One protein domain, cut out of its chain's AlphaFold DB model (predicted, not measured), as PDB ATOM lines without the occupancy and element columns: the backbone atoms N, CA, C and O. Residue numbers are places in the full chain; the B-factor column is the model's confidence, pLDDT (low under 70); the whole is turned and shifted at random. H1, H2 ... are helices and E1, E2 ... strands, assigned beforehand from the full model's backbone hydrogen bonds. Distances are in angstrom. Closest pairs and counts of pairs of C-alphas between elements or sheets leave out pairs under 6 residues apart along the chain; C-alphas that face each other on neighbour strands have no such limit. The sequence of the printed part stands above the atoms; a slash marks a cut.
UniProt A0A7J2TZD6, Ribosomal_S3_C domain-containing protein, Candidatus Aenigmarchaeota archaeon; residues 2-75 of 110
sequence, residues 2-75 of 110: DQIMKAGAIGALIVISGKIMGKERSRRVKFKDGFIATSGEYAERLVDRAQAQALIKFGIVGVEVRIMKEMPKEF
ATOM      1  N   ASP A   2      15.909 -32.928 -15.021       90.88
ATOM      2  CA  ASP A   2      14.958 -31.967 -15.591       90.88
ATOM      3  C   ASP A   2      13.945 -31.418 -14.581       90.88
ATOM      4  O   ASP A   2      13.658 -30.231 -14.586       90.88
ATOM      5  N   GLN A   3      13.419 -32.255 -13.680       91.94
ATOM      6  CA  GLN A   3      12.501 -31.800 -12.626       91.94
ATOM      7  C   GLN A   3      13.152 -30.803 -11.655       91.94
ATOM      8  O   GLN A   3      12.498 -29.859 -11.230       91.94
ATOM      9  N   ILE A   4      14.436 -30.986 -11.333       89.69
ATOM     10  CA  ILE A   4      15.183 -30.098 -10.431       89.69
ATOM     11  C   ILE A   4      15.441 -28.757 -11.126       89.69
ATOM     12  O   ILE A   4      15.223 -27.706 -10.533       89.69
ATOM     13  N   MET A   5      15.824 -28.788 -12.404       87.56
ATOM     14  CA  MET A   5      16.025 -27.570 -13.197       87.56
ATOM     15  C   MET A   5      14.699 -26.823 -13.428       87.56
ATOM     16  O   MET A   5      14.645 -25.604 -13.297       87.56
ATOM     17  N   LYS A   6      13.589 -27.540 -13.669       90.38
ATOM     18  CA  LYS A   6      12.235 -26.956 -13.773       90.38
ATOM     19  C   LYS A   6      11.753 -26.308 -12.477       90.38
ATOM     20  O   LYS A   6      10.978 -25.363 -12.537       90.38
ATOM     21  N   ALA A   7      12.210 -26.794 -11.324       88.31
ATOM     22  CA  ALA A   7      11.917 -26.185 -10.029       88.31
ATOM     23  C   ALA A   7      12.667 -24.857  -9.797       88.31
ATOM     24  O   ALA A   7      12.499 -24.247  -8.746       88.31
ATOM     25  N   GLY A   8      13.480 -24.402 -10.761       84.81
ATOM     26  CA  GLY A   8      14.214 -23.139 -10.679       84.81
ATOM     27  C   GLY A   8      15.582 -23.260 -10.013       84.81
ATOM     28  O   GLY A   8      16.137 -22.252  -9.586       84.81
ATOM     29  N   ALA A   9      16.141 -24.468  -9.910       89.62
ATOM     30  CA  ALA A   9      17.519 -24.632  -9.463       89.62
ATOM     31  C   ALA A   9      18.506 -24.142 -10.534       89.62
ATOM     32  O   ALA A   9      18.300 -24.342 -11.731       89.62
ATOM     33  N   ILE A  10      19.620 -23.561 -10.092       88.75
ATOM     34  CA  ILE A  10      20.698 -23.082 -10.975       88.75
ATOM     35  C   ILE A  10      21.600 -24.238 -11.414       88.75
ATOM     36  O   ILE A  10      22.187 -24.227 -12.500       88.75
ATOM     37  N   GLY A  11      21.706 -25.253 -10.563       91.31
ATOM     38  CA  GLY A  11      22.409 -26.475 -10.893       91.31
ATOM     39  C   GLY A  11      22.133 -27.600  -9.915       91.31
ATOM     40  O   GLY A  11      21.778 -27.398  -8.749       91.31
ATOM     41  N   ALA A  12      22.321 -28.812 -10.419       93.62
ATOM     42  CA  ALA A  12      22.142 -30.051  -9.690       93.62
ATOM     43  C   ALA A  12      23.286 -31.019 -10.006       93.62
ATOM     44  O   ALA A  12      23.733 -31.155 -11.146       93.62
ATOM     45  N   LEU A  13      23.762 -31.723  -8.983       93.50
ATOM     46  CA  LEU A  13      24.748 -32.783  -9.110       93.50
ATOM     47  C   LEU A  13      24.229 -34.004  -8.370       93.50
ATOM     48  O   LEU A  13      23.958 -33.958  -7.174       93.50
ATOM     49  N   ILE A  14      24.105 -35.104  -9.097       94.62
ATOM     50  CA  ILE A  14      23.681 -36.391  -8.567       94.62
ATOM     51  C   ILE A  14      24.854 -37.350  -8.703       94.62
ATOM     52  O   ILE A  14      25.357 -37.593  -9.803       94.62
ATOM     53  N   VAL A  15      25.303 -37.897  -7.581       95.06
ATOM     54  CA  VAL A  15      26.303 -38.957  -7.537       95.06
ATOM     55  C   VAL A  15      25.608 -40.252  -7.177       95.06
ATOM     56  O   VAL A  15      25.043 -40.382  -6.096       95.06
ATOM     57  N   ILE A  16      25.696 -41.232  -8.065       93.81
ATOM     58  CA  ILE A  16      25.234 -42.588  -7.789       93.81
ATOM     59  C   ILE A  16      26.466 -43.446  -7.531       93.81
ATOM     60  O   ILE A  16      27.420 -43.421  -8.316       93.81
ATOM     61  N   SER A  17      26.463 -44.190  -6.431       92.00
ATOM     62  CA  SER A  17      27.532 -45.106  -6.045       92.00
ATOM     63  C   SER A  17      26.979 -46.510  -5.809       92.00
ATOM     64  O   SER A  17      25.946 -46.700  -5.174       92.00
ATOM     65  N   GLY A  18      27.673 -47.519  -6.331       90.12
ATOM     66  CA  GLY A  18      27.328 -48.920  -6.089       90.12
ATOM     67  C   GLY A  18      27.523 -49.799  -7.316       90.12
ATOM     68  O   GLY A  18      28.223 -49.431  -8.264       90.12
ATOM     69  N   LYS A  19      26.900 -50.980  -7.298       88.44
ATOM     70  CA  LYS A  19      26.859 -51.917  -8.434       88.44
ATOM     71  C   LYS A  19      25.812 -51.459  -9.454       88.44
ATOM     72  O   LYS A  19      24.714 -52.000  -9.553       88.44
ATOM     73  N   ILE A  20      26.142 -50.384 -10.160       83.62
ATOM     74  CA  ILE A  20      25.259 -49.716 -11.120       83.62
ATOM     75  C   ILE A  20      25.228 -50.522 -12.431       83.62
ATOM     76  O   ILE A  20      26.263 -51.022 -12.876       83.62
ATOM     77  N   MET A  21      24.051 -50.634 -13.061       79.19
ATOM     78  CA  MET A  21      23.844 -51.298 -14.365       79.19
ATOM     79  C   MET A  21      24.343 -52.757 -14.435       79.19
ATOM     80  O   MET A  21      24.893 -53.175 -15.449       79.19
ATOM     81  N   GLY A  22      24.198 -53.533 -13.354       74.31
ATOM     82  CA  GLY A  22      24.510 -54.972 -13.361       74.31
ATOM     83  C   GLY A  22      25.997 -55.316 -13.509       74.31
ATOM     84  O   GLY A  22      26.335 -56.464 -13.779       74.31
ATOM     85  N   LYS A  23      26.900 -54.343 -13.339       78.44
ATOM     86  CA  LYS A  23      28.348 -54.578 -13.392       78.44
ATOM     87  C   LYS A  23      28.839 -55.230 -12.099       78.44
ATOM     88  O   LYS A  23      28.409 -54.859 -11.009       78.44
ATOM     89  N   GLU A  24      29.798 -56.148 -12.222       83.75
ATOM     90  CA  GLU A  24      30.368 -56.884 -11.082       83.75
ATOM     91  C   GLU A  24      31.071 -55.979 -10.061       83.75
ATOM     92  O   GLU A  24      31.032 -56.232  -8.857       83.75
ATOM     93  N   ARG A  25      31.700 -54.894 -10.533       87.19
ATOM     94  CA  ARG A  25      32.430 -53.938  -9.690       87.19
ATOM     95  C   ARG A  25      31.617 -52.680  -9.427       87.19
ATOM     96  O   ARG A  25      30.945 -52.160 -10.320       87.19
ATOM     97  N   SER A  26      31.751 -52.154  -8.211       89.50
ATOM     98  CA  SER A  26      31.175 -50.865  -7.849       89.50
ATOM     99  C   SER A  26      31.802 -49.739  -8.675       89.50
ATOM    100  O   SER A  26      33.003 -49.726  -8.953       89.50
ATOM    101  N   ARG A  27      30.972 -48.787  -9.101       89.94
ATOM    102  CA  ARG A  27      31.400 -47.568  -9.798       89.94
ATOM    103  C   ARG A  27      30.652 -46.374  -9.225       89.94
ATOM    104  O   ARG A  27      29.584 -46.521  -8.631       89.94
ATOM    105  N   ARG A  28      31.230 -45.191  -9.411       92.44
ATOM    106  CA  ARG A  28      30.599 -43.915  -9.087       92.44
ATOM    107  C   ARG A  28      30.316 -43.176 -10.386       92.44
ATOM    108  O   ARG A  28      31.246 -42.925 -11.149       92.44
ATOM    109  N   VAL A  29      29.059 -42.827 -10.625       93.00
ATOM    110  CA  VAL A  29      28.645 -42.039 -11.791       93.00
ATOM    111  C   VAL A  29      28.180 -40.677 -11.300       93.00
ATOM    112  O   VAL A  29      27.401 -40.595 -10.352       93.00
ATOM    113  N   LYS A  30      28.701 -39.615 -11.916       93.19
ATOM    114  CA  LYS A  30      28.310 -38.236 -11.629       93.19
ATOM    115  C   LYS A  30      27.456 -37.738 -12.781       93.19
ATOM    116  O   LYS A  30      27.903 -37.766 -13.924       93.19
ATOM    117  N   PHE A  31      26.271 -37.251 -12.462       93.88
ATOM    118  CA  PHE A  31      25.435 -36.506 -13.384       93.88
ATOM    119  C   PHE A  31      25.405 -35.068 -12.895       93.88
ATOM    120  O   PHE A  31      25.042 -34.821 -11.746       93.88
ATOM    121  N   LYS A  32      25.848 -34.133 -13.730       92.31
ATOM    122  CA  LYS A  32      25.886 -32.709 -13.407       92.31
ATOM    123  C   LYS A  32      25.073 -31.970 -14.452       92.31
ATOM    124  O   LYS A  32      25.253 -32.224 -15.639       92.31
ATOM    125  N   ASP A  33      24.243 -31.056 -13.987       91.69
ATOM    126  CA  ASP A  33      23.537 -30.105 -14.824       91.69
ATOM    127  C   ASP A  33      23.615 -28.714 -14.183       91.69
ATOM    128  O   ASP A  33      23.581 -28.589 -12.955       91.69
ATOM    129  N   GLY A  34      23.791 -27.677 -14.996       89.62
ATOM    130  CA  GLY A  34      23.975 -26.301 -14.530       89.62
ATOM    131  C   GLY A  34      25.253 -26.034 -13.718       89.62
ATOM    132  O   GLY A  34      26.286 -26.710 -13.851       89.62
ATOM    133  N   PHE A  35      25.195 -24.997 -12.877       88.12
ATOM    134  CA  PHE A  35      26.333 -24.515 -12.089       88.12
ATOM    135  C   PHE A  35      26.225 -24.910 -10.614       88.12
ATOM    136  O   PHE A  35      25.182 -24.749  -9.991       88.12
ATOM    137  N   ILE A  36      27.332 -25.407 -10.051       88.44
ATOM    138  CA  ILE A  36      27.450 -25.782  -8.637       88.44
ATOM    139  C   ILE A  36      28.798 -25.319  -8.097       88.44
ATOM    140  O   ILE A  36      29.851 -25.692  -8.627       88.44
ATOM    141  N   ALA A  37      28.757 -24.587  -6.986       86.88
ATOM    142  CA  ALA A  37      29.927 -24.301  -6.171       86.88
ATOM    143  C   ALA A  37      30.334 -25.557  -5.382       86.88
ATOM    144  O   ALA A  37      29.541 -26.131  -4.638       86.88
ATOM    145  N   THR A  38      31.574 -26.013  -5.565       84.06
ATOM    146  CA  THR A  38      32.085 -27.227  -4.894       84.06
ATOM    147  C   THR A  38      32.951 -26.904  -3.676       84.06
ATOM    148  O   THR A  38      33.130 -27.761  -2.814       84.06
ATOM    149  N   SER A  39      33.478 -25.683  -3.592       85.94
ATOM    150  CA  SER A  39      34.468 -25.272  -2.599       85.94
ATOM    151  C   SER A  39      34.096 -23.956  -1.924       85.94
ATOM    152  O   SER A  39      33.384 -23.123  -2.489       85.94
ATOM    153  N   GLY A  40      34.628 -23.778  -0.715       87.31
ATOM    154  CA  GLY A  40      34.468 -22.571   0.088       87.31
ATOM    155  C   GLY A  40      33.133 -22.492   0.825       87.31
ATOM    156  O   GLY A  40      32.343 -23.433   0.844       87.31
ATOM    157  N   GLU A  41      32.889 -21.325   1.409       84.88
ATOM    158  CA  GLU A  41      31.703 -21.021   2.217       84.88
ATOM    159  C   GLU A  41      30.391 -21.135   1.423       84.88
ATOM    160  O   GLU A  41      29.363 -21.589   1.931       84.88
ATOM    161  N   TYR A  42      30.438 -20.824   0.127       85.38
ATOM    162  CA  TYR A  42      29.298 -20.960  -0.775       85.38
ATOM    163  C   TYR A  42      28.801 -22.401  -0.921       85.38
ATOM    164  O   TYR A  42      27.599 -22.622  -1.066       85.38
ATOM    165  N   ALA A  43      29.695 -23.387  -0.836       85.19
ATOM    166  CA  ALA A  43      29.326 -24.797  -0.942       85.19
ATOM    167  C   ALA A  43      28.611 -25.334   0.311       85.19
ATOM    168  O   ALA A  43      28.050 -26.434   0.282       85.19
ATOM    169  N   GLU A  44      28.664 -24.611   1.426       85.06
ATOM    170  CA  GLU A  44      27.959 -24.959   2.664       85.06
ATOM    171  C   GLU A  44      26.672 -24.156   2.822       85.06
ATOM    172  O   GLU A  44      25.666 -24.712   3.250       85.06
ATOM    173  N   ARG A  45      26.681 -22.875   2.437       85.88
ATOM    174  CA  ARG A  45      25.526 -21.984   2.618       85.88
ATOM    175  C   ARG A  45      24.495 -22.044   1.492       85.88
ATOM    176  O   ARG A  45      23.314 -21.870   1.762       85.88
ATOM    177  N   LEU A  46      24.925 -22.232   0.242       87.31
ATOM    178  CA  LEU A  46      24.041 -22.135  -0.936       87.31
ATOM    179  C   LEU A  46      23.701 -23.488  -1.569       87.31
ATOM    180  O   LEU A  46      22.836 -23.562  -2.447       87.31
ATOM    181  N   VAL A  47      24.409 -24.547  -1.170       89.75
ATOM    182  CA  VAL A  47      24.249 -25.888  -1.733       89.75
ATOM    183  C   VAL A  47      23.664 -26.821  -0.686       89.75
ATOM    184  O   VAL A  47      24.339 -27.206   0.268       89.75
ATOM    185  N   ASP A  48      22.436 -27.263  -0.934       91.38
ATOM    186  CA  ASP A  48      21.793 -28.293  -0.130       91.38
ATOM    187  C   ASP A  48      22.310 -29.669  -0.543       91.38
ATOM    188  O   ASP A  48      22.368 -30.004  -1.733       91.38
ATOM    189  N   ARG A  49      22.674 -30.486   0.448       92.75
ATOM    190  CA  ARG A  49      23.163 -31.853   0.244       92.75
ATOM    191  C   ARG A  49      22.213 -32.836   0.909       92.75
ATOM    192  O   ARG A  49      21.868 -32.673   2.075       92.75
ATOM    193  N   ALA A  50      21.848 -33.885   0.186       94.94
ATOM    194  CA  ALA A  50      21.057 -34.989   0.709       94.94
ATOM    195  C   ALA A  50      21.657 -36.324   0.265       94.94
ATOM    196  O   ALA A  50      22.173 -36.450  -0.848       94.94
ATOM    197  N   GLN A  51      21.582 -37.328   1.133       95.38
ATOM    198  CA  GLN A  51      22.006 -38.689   0.830       95.38
ATOM    199  C   GLN A  51      20.873 -39.662   1.133       95.38
ATOM    200  O   GLN A  51      20.180 -39.534   2.140       95.38
ATOM    201  N   ALA A  52      20.702 -40.640   0.253       96.12
ATOM    202  CA  ALA A  52      19.739 -41.715   0.404       96.12
ATOM    203  C   ALA A  52      20.370 -43.046  -0.007       96.12
ATOM    204  O   ALA A  52      21.307 -43.100  -0.810       96.12
ATOM    205  N   GLN A  53      19.843 -44.130   0.552       94.44
ATOM    206  CA  GLN A  53      20.255 -45.490   0.232       94.44
ATOM    207  C   GLN A  53      19.061 -46.261  -0.320       94.44
ATOM    208  O   GLN A  53      17.940 -46.106   0.160       94.44
ATOM    209  N   ALA A  54      19.309 -47.096  -1.320       91.94
ATOM    210  CA  ALA A  54      18.310 -47.971  -1.913       91.94
ATOM    211  C   ALA A  54      18.787 -49.425  -1.856       91.94
ATOM    212  O   ALA A  54      19.930 -49.727  -2.207       91.94
ATOM    213  N   LEU A  55      17.900 -50.327  -1.435       92.50
ATOM    214  CA  LEU A  55      18.141 -51.766  -1.454       92.50
ATOM    215  C   LEU A  55      17.773 -52.325  -2.835       92.50
ATOM    216  O   LEU A  55      16.644 -52.173  -3.296       92.50
ATOM    217  N   ILE A  56      18.714 -53.003  -3.482       88.94
ATOM    218  CA  ILE A  56      18.498 -53.762  -4.717       88.94
ATOM    219  C   ILE A  56      18.943 -55.212  -4.513       88.94
ATOM    220  O   ILE A  56      19.696 -55.529  -3.595       88.94
ATOM    221  N   LYS A  57      18.551 -56.116  -5.417       86.75
ATOM    222  CA  LYS A  57      18.935 -57.538  -5.335       86.75
ATOM    223  C   LYS A  57      20.455 -57.767  -5.280       86.75
ATOM    224  O   LYS A  57      20.909 -58.741  -4.693       86.75
ATOM    225  N   PHE A  58      21.244 -56.868  -5.866       83.38
ATOM    226  CA  PHE A  58      22.709 -56.957  -5.900       83.38
ATOM    227  C   PHE A  58      23.417 -56.226  -4.738       83.38
ATOM    228  O   PHE A  58      24.651 -56.167  -4.732       83.38
ATOM    229  N   GLY A  59      22.670 -55.685  -3.765       88.56
ATOM    230  CA  GLY A  59      23.194 -54.987  -2.584       88.56
ATOM    231  C   GLY A  59      22.575 -53.602  -2.369       88.56
ATOM    232  O   GLY A  59      21.434 -53.356  -2.743       88.56
ATOM    233  N   ILE A  60      23.332 -52.685  -1.765       91.19
ATOM    234  CA  ILE A  60      22.889 -51.307  -1.498       91.19
ATOM    235  C   ILE A  60      23.477 -50.358  -2.548       91.19
ATOM    236  O   ILE A  60      24.662 -50.444  -2.888       91.19
ATOM    237  N   VAL A  61      22.651 -49.443  -3.053       93.00
ATOM    238  CA  VAL A  61      23.061 -48.318  -3.904       93.00
ATOM    239  C   VAL A  61      22.938 -47.031  -3.104       93.00
ATOM    240  O   VAL A  61      21.904 -46.772  -2.491       93.00
ATOM    241  N   GLY A  62      23.994 -46.224  -3.122       94.19
ATOM    242  CA  GLY A  62      23.998 -44.888  -2.544       94.19
ATOM    243  C   GLY A  62      23.668 -43.838  -3.597       94.19
ATOM    244  O   GLY A  62      24.187 -43.880  -4.716       94.19
ATOM    245  N   VAL A  63      22.826 -42.879  -3.227       94.88
ATOM    246  CA  VAL A  63      22.523 -41.698  -4.036       94.88
ATOM    247  C   VAL A  63      22.821 -40.464  -3.199       94.88
ATOM    248  O   VAL A  63      22.251 -40.278  -2.129       94.88
ATOM    249  N   GLU A  64      23.717 -39.616  -3.689       95.56
ATOM    250  CA  GLU A  64      23.982 -38.289  -3.134       95.56
ATOM    251  C   GLU A  64      23.481 -37.241  -4.122       95.56
ATOM    252  O   GLU A  64      23.806 -37.286  -5.309       95.56
ATOM    253  N   VAL A  65      22.698 -36.292  -3.626       94.75
ATOM    254  CA  VAL A  65      22.150 -35.184  -4.402       94.75
ATOM    255  C   VAL A  65      22.669 -33.880  -3.814       94.75
ATOM    256  O   VAL A  65      22.613 -33.668  -2.604       94.75
ATOM    257  N   ARG A  66      23.180 -33.009  -4.679       93.56
ATOM    258  CA  ARG A  66      23.589 -31.643  -4.359       93.56
ATOM    259  C   ARG A  66      22.812 -30.684  -5.243       93.56
ATOM    260  O   ARG A  66      22.861 -30.827  -6.465       93.56
ATOM    261  N   ILE A  67      22.103 -29.738  -4.643       93.50
ATOM    262  CA  ILE A  67      21.272 -28.766  -5.363       93.50
ATOM    263  C   ILE A  67      21.719 -27.369  -4.963       93.50
ATOM    264  O   ILE A  67      21.798 -27.060  -3.776       93.50
ATOM    265  N   MET A  68      21.994 -26.529  -5.955       90.44
ATOM    266  CA  MET A  68      22.252 -25.110  -5.751       90.44
ATOM    267  C   MET A  68      20.968 -24.328  -6.030       90.44
ATOM    268  O   MET A  68      20.493 -24.295  -7.169       90.44
ATOM    269  N   LYS A  69      20.396 -23.733  -4.977       83.44
ATOM    270  CA  LYS A  69      19.122 -23.001  -5.056       83.44
ATOM    271  C   LYS A  69      19.291 -21.587  -5.601       83.44
ATOM    272  O   LYS A  69      18.525 -21.179  -6.461       83.44
ATOM    273  N   GLU A  70      20.300 -20.859  -5.129       81.19
ATOM    274  CA  GLU A  70      20.488 -19.444  -5.460       81.19
ATOM    275  C   GLU A  70      21.950 -19.132  -5.784       81.19
ATOM    276  O   GLU A  70      22.875 -19.736  -5.235       81.19
ATOM    277  N   MET A  71      22.158 -18.171  -6.688       77.19
ATOM    278  CA  MET A  71      23.484 -17.648  -6.999       77.19
ATOM    279  C   MET A  71      23.854 -16.621  -5.934       77.19
ATOM    280  O   MET A  71      22.991 -15.826  -5.546       77.19
ATOM    281  N   PRO A  72      25.112 -16.588  -5.465       73.62
ATOM    282  CA  PRO A  72      25.522 -15.524  -4.576       73.62
ATOM    283  C   PRO A  72      25.312 -14.177  -5.260       73.62
ATOM    284  O   PRO A  72      25.760 -13.964  -6.389       73.62
ATOM    285  N   LYS A  73      24.636 -13.265  -4.557       67.75
ATOM    286  CA  LYS A  73      24.310 -11.921  -5.056       67.75
ATOM    287  C   LYS A  73      25.566 -11.117  -5.424       67.75
ATOM    288  O   LYS A  73      25.494 -10.248  -6.279       67.75
ATOM    289  N   GLU A  74      26.717 -11.477  -4.856       65.19
ATOM    290  CA  GLU A  74      28.037 -10.905  -5.157       65.19
ATOM    291  C   GLU A  74      28.515 -11.156  -6.598       65.19
ATOM    292  O   GLU A  74      29.334 -10.400  -7.108       65.19
ATOM    293  N   PHE A  75      27.998 -12.185  -7.281       60.91
ATOM    294  CA  PHE A  75      28.338 -12.471  -8.681       60.91
ATOM    295  C   PHE A  75      27.357 -11.865  -9.686       60.91
ATOM    296  O   PHE A  75      27.578 -11.981 -10.895       60.91
TER     297      PHE A  75
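What this domain is: This is residues 2 to 75 of the 110 residues of the protein "Ribosomal_S3_C domain-containing protein" of Candidatus Aenigmarchaeota archaeon (UniProt A0A7J2TZD6). This is one long, narrow sheet of four antiparallel strands, twisted like a ribbon, built of two hairpins side by side, E1 with E2 and E3 with E4. Two very short helices, H1 and H2, sit near the end of the sheet where E1 begins, and residues 69 to 75 run on past that end and add to the length. The printed part has 74 residues, with the named elements H1, E1, E2, H2, E3 and E4 along it, and the sheet's order is E2, E1, E4, E3. The class is mostly strand; the whole is loose, with a radius of gyration of the C-alphas of 14.4 A, and elongated, spanning 46 by 26 by 16 A.

How they stand to each other: Begin at H1, residues 2 to 6, which is on the sheet but only grazes it with residues 2 to 5. A tight link leads to E1, residues 11 to 18; the closest C-alphas of the two are those of Met 5 and Gly 11, 6.9 A apart. E1 forms a hairpin with E2, residues 27 to 34, an edge strand; look for N 14 and O 31, within hydrogen-bond range at 2.8 A. Next comes H2, residues 42 to 45, only just on the sheet with 5 pairs of C-alphas within 10 A; it only grazes the sheet. E3, residues 47 to 56, is the other edge strand and forms a hairpin with E4, residues 59 to 68; there N 52 and O 63 are 2.9 A apart. E4 is also the antiparallel neighbour of E1, at 167 degrees between their directions, with N 15 and O 64 at 2.8 A. E2 and E3 are apart, as are H1 and H2. In H1 every O i to N i+4 pair is within hydrogen-bond range; H2 is too short for such a pair, and its one O i to N i+3 pair is not within range.

Where its parts are: Find C-alpha 2 at (14.958, -31.967, -15.591), where H1 begins. E1 starts at C-alpha 11, (22.409, -26.475, -10.893), and runs 23.5 A to C-alpha 18; E2 runs 23.0 A from 27 to 34. H2 measures 5.2 A and H1 6.0 A. E3 runs 28.6 A from 47 to 56, and E4 30.1 A from 59 to C-alpha 68 at (22.252, -25.110, -5.751).

The domain as a whole: The C-alphas farthest apart are those of Lys 57 and Glu 74, at 47.5 A. The printed part has no cut and no long link. Mean pLDDT of the printed part is 88.1; look for low confidence, under 70, at residues 73 to 75.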